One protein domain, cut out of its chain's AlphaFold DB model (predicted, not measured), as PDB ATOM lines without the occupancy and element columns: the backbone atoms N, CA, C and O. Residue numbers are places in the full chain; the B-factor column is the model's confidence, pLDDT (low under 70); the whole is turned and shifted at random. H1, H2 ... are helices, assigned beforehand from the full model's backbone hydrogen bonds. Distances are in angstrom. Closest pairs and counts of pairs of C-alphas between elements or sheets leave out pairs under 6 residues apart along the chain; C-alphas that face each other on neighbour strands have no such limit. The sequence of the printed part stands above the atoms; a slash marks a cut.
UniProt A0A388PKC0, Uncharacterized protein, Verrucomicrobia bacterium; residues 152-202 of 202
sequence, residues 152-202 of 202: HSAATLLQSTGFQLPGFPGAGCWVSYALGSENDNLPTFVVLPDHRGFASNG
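AT A GLANCE: This is residues 152 to 202 of the 202 residues of an uncharacterized protein of Verrucomicrobia bacterium (UniProt A0A388PKC0). The printed part has little regular structure: two short helices, H1 then H2, follow each other end to end, nearly in line, and a long stretch with no named element folds back from the far end of H2 in a wide loop. It has 51 residues with two named helices and no named strand; its class is all helix, with 19 residues in named elements. It is loose, with a radius of gyration of the C-alphas of 12.8 A, and flat, spanning 35 by 27 by 13 A.

IN THESE COORDINATES: H1 is residues 152 to 161, 14.1 A long from C-alpha 152 at (30.043, 28.840, -39.255). H2 is residues 171 to 179, 11.9 A long, ending with C-alpha 179 at (57.300, 17.632, -43.689).

HOW THE PARTS SIT: H1 and H2 are close but not clearly touching; their closest C-alphas, of Ser 160 and Ala 171, are 5.8 A apart. They run the same way at a shallow tilt of 4 degrees. In both, every O i to N i+4 pair is within hydrogen-bond range.

THE WHOLE: The two farthest C-alphas, of His 152 and Asp 184, are 35.2 A apart. The printed part has no cut; H1 to H2 is a short link. Confidence is low at residues 181 to 183 and 197 to 202.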
ATOM      1  N   HIS A 152      28.699  28.262 -39.178       86.56
ATOM      2  CA  HIS A 152      30.043  28.840 -39.255       86.56
ATOM      3  C   HIS A 152      31.093  28.069 -38.439       86.56
ATOM      4  O   HIS A 152      32.150  27.758 -38.974       86.56
ATOM      5  N   SER A 153      30.806  27.707 -37.183       85.12
ATOM      6  CA  SER A 153      31.744  26.972 -36.316       85.12
ATOM      7  C   SER A 153      32.119  25.595 -36.862       85.12
ATOM      8  O   SER A 153      33.299  25.278 -37.015       85.12
ATOM      9  N   ALA A 154      31.119  24.791 -37.216       89.12
ATOM     10  CA  ALA A 154      31.327  23.457 -37.766       89.12
ATOM     11  C   ALA A 154      32.016  23.499 -39.141       89.12
ATOM     12  O   ALA A 154      32.830  22.628 -39.451       89.12
ATOM     13  N   ALA A 155      31.719  24.510 -39.963       89.06
ATOM     14  CA  ALA A 155      32.361  24.702 -41.260       89.06
ATOM     15  C   ALA A 155      33.841  25.103 -41.127       89.06
ATOM     16  O   ALA A 155      34.669  24.595 -41.884       89.06
ATOM     17  N   THR A 156      34.203  25.941 -40.148       88.25
ATOM     18  CA  THR A 156      35.610  26.284 -39.874       88.25
ATOM     19  C   THR A 156      36.404  25.065 -39.401       88.25
ATOM     20  O   THR A 156      37.518  24.832 -39.877       88.25
ATOM     21  N   LEU A 157      35.825  24.229 -38.531       90.06
ATOM     22  CA  LEU A 157      36.434  22.950 -38.146       90.06
ATOM     23  C   LEU A 157      36.618  22.038 -39.363       90.06
ATOM     24  O   LEU A 157      37.699  21.481 -39.555       90.06
ATOM     25  N   LEU A 158      35.609  21.947 -40.233       91.62
ATOM     26  CA  LEU A 158      35.678  21.133 -41.445       91.62
ATOM     27  C   LEU A 158      36.777  21.623 -42.396       91.62
ATOM     28  O   LEU A 158      37.526  20.809 -42.926       91.62
ATOM     29  N   GLN A 159      36.912  22.937 -42.587       90.12
ATOM     30  CA  GLN A 159      37.947  23.522 -43.441       90.12
ATOM     31  C   GLN A 159      39.354  23.288 -42.886       90.12
ATOM     32  O   GLN A 159      40.278  23.010 -43.651       90.12
ATOM     33  N   SER A 160      39.530  23.432 -41.574       88.56
ATOM     34  CA  SER A 160      40.843  23.353 -40.936       88.56
ATOM     35  C   SER A 160      41.287  21.917 -40.664       88.56
ATOM     36  O   SER A 160      42.472  21.627 -40.804       88.56
ATOM     37  N   THR A 161      40.368  21.015 -40.308       90.81
ATOM     38  CA  THR A 161      40.675  19.646 -39.843       90.81
ATOM     39  C   THR A 161      40.143  18.536 -40.750       90.81
ATOM     40  O   THR A 161      40.591  17.398 -40.646       90.81
ATOM     41  N   GLY A 162      39.185  18.832 -41.633       90.81
ATOM     42  CA  GLY A 162      38.441  17.821 -42.393       90.81
ATOM     43  C   GLY A 162      37.255  17.205 -41.636       90.81
ATOM     44  O   GLY A 162      36.533  16.386 -42.208       90.81
ATOM     45  N   PHE A 163      36.997  17.622 -40.392       91.56
ATOM     46  CA  PHE A 163      35.912  17.115 -39.548       91.56
ATOM     47  C   PHE A 163      35.056  18.256 -38.990       91.56
ATOM     48  O   PHE A 163      35.552  19.329 -38.681       91.56
ATOM     49  N   GLN A 164      33.749  18.026 -38.834       90.62
ATOM     50  CA  GLN A 164      32.821  19.019 -38.261       90.62
ATOM     51  C   GLN A 164      32.869  19.074 -36.728       90.62
ATOM     52  O   GLN A 164      32.329  20.000 -36.127       90.62
ATOM     53  N   LEU A 165      33.475  18.062 -36.100       89.06
ATOM     54  CA  LEU A 165      33.621  17.941 -34.655       89.06
ATOM     55  C   LEU A 165      35.033  18.365 -34.232       89.06
ATOM     56  O   LEU A 165      35.980  18.158 -34.992       89.06
ATOM     57  N   PRO A 166      35.197  18.932 -33.028       88.44
ATOM     58  CA  PRO A 166      36.513  19.263 -32.499       88.44
ATOM     59  C   PRO A 166      37.313  17.999 -32.140       88.44
ATOM     60  O   PRO A 166      36.763  16.903 -32.031       88.44
ATOM     61  N   GLY A 167      38.617  18.170 -31.903       87.69
ATOM     62  CA  GLY A 167      39.515  17.100 -31.444       87.69
ATOM     63  C   GLY A 167      40.379  16.459 -32.532       87.69
ATOM     64  O   GLY A 167      41.152  15.554 -32.231       87.69
ATOM     65  N   PHE A 168      40.296  16.939 -33.775       90.06
ATOM     66  CA  PHE A 168      41.117  16.458 -34.887       90.06
ATOM     67  C   PHE A 168      42.275  17.419 -35.195       90.06
ATOM     68  O   PHE A 168      42.113  18.636 -35.075       90.06
ATOM     69  N   PRO A 169      43.448  16.904 -35.606       87.62
ATOM     70  CA  PRO A 169      44.570  17.739 -36.017       87.62
ATOM     71  C   PRO A 169      44.224  18.560 -37.266       87.62
ATOM     72  O   PRO A 169      43.684  18.038 -38.242       87.62
ATOM     73  N   GLY A 170      44.574  19.847 -37.241       87.69
ATOM     74  CA  GLY A 170      44.400  20.742 -38.382       87.69
ATOM     75  C   GLY A 170      45.416  20.499 -39.502       87.69
ATOM     76  O   GLY A 170      46.429  19.821 -39.317       87.69
ATOM     77  N   ALA A 171      45.187  21.117 -40.660       85.44
ATOM     78  CA  ALA A 171      46.071  21.047 -41.821       85.44
ATOM     79  C   ALA A 171      47.524  21.416 -41.467       85.44
ATOM     80  O   ALA A 171      48.447  20.704 -41.853       85.44
ATOM     81  N   GLY A 172      47.734  22.463 -40.659       81.56
ATOM     82  CA  GLY A 172      49.065  22.863 -40.184       81.56
ATOM     83  C   GLY A 172      49.782  21.777 -39.373       81.56
ATOM     84  O   GLY A 172      50.988  21.581 -39.536       81.56
ATOM     85  N   CYS A 173      49.047  21.011 -38.556       82.81
ATOM     86  CA  CYS A 173      49.591  19.886 -37.792       82.81
ATOM     87  C   CYS A 173      50.025  18.746 -38.717       82.81
ATOM     88  O   CYS A 173      51.132  18.234 -38.570       82.81
ATOM     89  N   TRP A 174      49.188  18.379 -39.695       82.12
ATOM     90  CA  TRP A 174      49.518  17.346 -40.682       82.12
ATOM     91  C   TRP A 174      50.724  17.722 -41.536       82.12
ATOM     92  O   TRP A 174      51.613  16.896 -41.733       82.12
ATOM     93  N   VAL A 175      50.784  18.974 -41.999       79.44
ATOM     94  CA  VAL A 175      51.911  19.489 -42.783       79.44
ATOM     95  C   VAL A 175      53.196  19.456 -41.959       79.44
ATOM     96  O   VAL A 175      54.192  18.908 -42.422       79.44
ATOM     97  N   SER A 176      53.168  19.957 -40.721       77.06
ATOM     98  CA  SER A 176      54.345  19.959 -39.837       77.06
ATOM     99  C   SER A 176      54.793  18.543 -39.463       77.06
ATOM    100  O   SER A 176      55.986  18.261 -39.386       77.06
ATOM    101  N   TYR A 177      53.848  17.622 -39.262       76.94
ATOM    102  CA  TYR A 177      54.151  16.221 -38.987       76.94
ATOM    103  C   TYR A 177      54.776  15.518 -40.201       76.94
ATOM    104  O   TYR A 177      55.797  14.846 -40.063       76.94
ATOM    105  N   ALA A 178      54.197  15.692 -41.391       75.50
ATOM    106  CA  ALA A 178      54.666  15.043 -42.612       75.50
ATOM    107  C   ALA A 178      56.006  15.616 -43.094       75.50
ATOM    108  O   ALA A 178      56.940  14.862 -43.374       75.50
ATOM    109  N   LEU A 179      56.118  16.946 -43.166       75.00
ATOM    110  CA  LEU A 179      57.300  17.632 -43.689       75.00
ATOM    111  C   LEU A 179      58.403  17.806 -42.645       75.00
ATOM    112  O   LEU A 179      59.553  17.983 -43.041       75.00
ATOM    113  N   GLY A 180      58.109  17.683 -41.350       71.75
ATOM    114  CA  GLY A 180      59.060  17.972 -40.275       71.75
ATOM    115  C   GLY A 180      59.327  19.472 -40.112       71.75
ATOM    116  O   GLY A 180      58.650  20.299 -40.718       71.75
ATOM    117  N   SER A 181      60.323  19.814 -39.295       69.69
ATOM    118  CA  SER A 181      60.772  21.195 -39.092       69.69
ATOM    119  C   SER A 181      62.103  21.444 -39.802       69.69
ATOM    120  O   SER A 181      62.915  20.529 -39.908       69.69
ATOM    121  N   GLU A 182      62.332  22.674 -40.267       66.56
ATOM    122  CA  GLU A 182      63.665  23.137 -40.699       66.56
ATOM    123  C   GLU A 182      64.538  23.580 -39.509       66.56
ATOM    124  O   GLU A 182      65.731  23.805 -39.673       66.56
ATOM    125  N   ASN A 183      63.946  23.753 -38.323       69.81
ATOM    126  CA  ASN A 183      64.630  24.197 -37.110       69.81
ATOM    127  C   ASN A 183      63.949  23.613 -35.864       69.81
ATOM    128  O   ASN A 183      62.723  23.633 -35.767       69.81
ATOM    129  N   ASP A 184      64.731  23.177 -34.882       70.00
ATOM    130  CA  ASP A 184      64.218  22.681 -33.598       70.00
ATOM    131  C   ASP A 184      63.825  23.806 -32.628       70.00
ATOM    132  O   ASP A 184      63.074  23.588 -31.680       70.00
ATOM    133  N   ASN A 185      64.310  25.027 -32.869       76.44
ATOM    134  CA  ASN A 185      64.148  26.159 -31.954       76.44
ATOM    135  C   ASN A 185      62.961  27.074 -32.290       76.44
ATOM    136  O   ASN A 185      62.669  27.990 -31.523       76.44
ATOM    137  N   LEU A 186      62.293  26.878 -33.433       77.81
ATOM    138  CA  LEU A 186      61.146  27.689 -33.852       77.81
ATOM    139  C   LEU A 186      59.946  26.805 -34.213       77.81
ATOM    140  O   LEU A 186      60.130  25.716 -34.759       77.81
ATOM    141  N   PRO A 187      58.711  27.270 -33.951       70.19
ATOM    142  CA  PRO A 187      57.514  26.532 -34.327       70.19
ATOM    143  C   PRO A 187      57.415  26.383 -35.851       70.19
ATOM    144  O   PRO A 187      57.502  27.357 -36.595       70.19
ATOM    145  N   THR A 188      57.172  25.154 -36.313       74.94
ATOM    146  CA  THR A 188      56.983  24.813 -37.736       74.94
ATOM    147  C   THR A 188      55.707  25.423 -38.330       74.94
ATOM    148  O   THR A 188      55.605  25.624 -39.538       74.94
ATOM    149  N   PHE A 189      54.729  25.737 -37.478       78.44
ATOM    150  CA  PHE A 189      53.456  26.340 -37.847       78.44
ATOM    151  C   PHE A 189      53.111  27.450 -36.855       78.44
ATOM    152  O   PHE A 189      53.149  27.239 -35.642       78.44
ATOM    153  N   VAL A 190      52.770  28.624 -37.381       80.25
ATOM    154  CA  VAL A 190      52.418  29.808 -36.594       80.25
ATOM    155  C   VAL A 190      51.060  30.307 -37.056       80.25
ATOM    156  O   VAL A 190      50.850  30.527 -38.247       80.25
ATOM    157  N   VAL A 191      50.156  30.515 -36.104       78.19
ATOM    158  CA  VAL A 191      48.889  31.213 -36.332       78.19
ATOM    159  C   VAL A 191      49.061  32.642 -35.843       78.19
ATOM    160  O   VAL A 191      49.360  32.863 -34.671       78.19
ATOM    161  N   LEU A 192      48.896  33.605 -36.747       79.81
ATOM    162  CA  LEU A 192      48.908  35.026 -36.417       79.81
ATOM    163  C   LEU A 192      47.459  35.528 -36.400       79.81
ATOM    164  O   LEU A 192      46.850  35.604 -37.469       79.81
ATOM    165  N   PRO A 193      46.883  35.833 -35.224       73.44
ATOM    166  CA  PRO A 193      45.549  36.410 -35.156       73.44
ATOM    167  C   PRO A 193      45.562  37.873 -35.613       73.44
ATOM    168  O   PRO A 193      46.584  38.560 -35.538       73.44
ATOM    169  N   ASP A 194      44.405  38.371 -36.046       74.25
ATOM    170  CA  ASP A 194      44.205  39.810 -36.217       74.25
ATOM    171  C   ASP A 194      44.240  40.495 -34.836       74.25
ATOM    172  O   ASP A 194      43.700  39.973 -33.858       74.25
ATOM    173  N   HIS A 195      44.846  41.683 -34.738       76.31
ATOM    174  CA  HIS A 195      44.852  42.493 -33.509       76.31
ATOM    175  C   HIS A 195      43.451  42.768 -32.927       76.31
ATOM    176  O   HIS A 195      43.329  43.062 -31.740       76.31
ATOM    177  N   ARG A 196      42.396  42.673 -33.744       72.31
ATOM    178  CA  ARG A 196      40.989  42.841 -33.354       72.31
ATOM    179  C   ARG A 196      40.408  41.627 -32.623       72.31
ATOM    180  O   ARG A 196      39.284  41.717 -32.135       72.31
ATOM    181  N   GLY A 197      41.150  40.525 -32.522       65.81
ATOM    182  CA  GLY A 197      40.772  39.324 -31.781       65.81
ATOM    183  C   GLY A 197      40.778  38.054 -32.629       65.81
ATOM    184  O   GLY A 197      41.017  38.072 -33.837       65.81
ATOM    185  N   PHE A 198      40.512  36.926 -31.971       61.94
ATOM    186  CA  PHE A 198      40.362  35.633 -32.635       61.94
ATOM    187  C   PHE A 198      39.052  35.578 -33.420       61.94
ATOM    188  O   PHE A 198      38.049  36.175 -33.018       61.94
ATOM    189  N   ALA A 199      39.035  34.826 -34.522       57.19
ATOM    190  CA  ALA A 199      37.770  34.507 -35.157       57.19
ATOM    191  C   ALA A 199      36.907  33.754 -34.137       57.19
ATOM    192  O   ALA A 199      37.388  32.857 -33.445       57.19
ATOM    193  N   SER A 200      35.617  34.092 -34.063       53.25
ATOM    194  CA  SER A 200      34.664  33.500 -33.110       53.25
ATOM    195  C   SER A 200      34.572  31.962 -33.182       53.25
ATOM    196  O   SER A 200      33.873  31.372 -32.368       53.25
ATOM    197  N   ASN A 201      35.231  31.328 -34.159       42.62
ATOM    198  CA  ASN A 201      35.042  29.944 -34.572       42.62
ATOM    199  C   ASN A 201      36.337  29.211 -34.996       42.62
ATOM    200  O   ASN A 201      36.228  28.165 -35.636       42.62
ATOM    201  N   GLY A 202      37.531  29.723 -34.669       39.91
ATOM    202  CA  GLY A 202      38.811  29.054 -34.969       39.91
ATOM    203  C   GLY A 202      39.957  30.010 -35.236       39.91
ATOM    204  O   GLY A 202      39.846  30.767 -36.223       39.91
TER     205      GLY A 202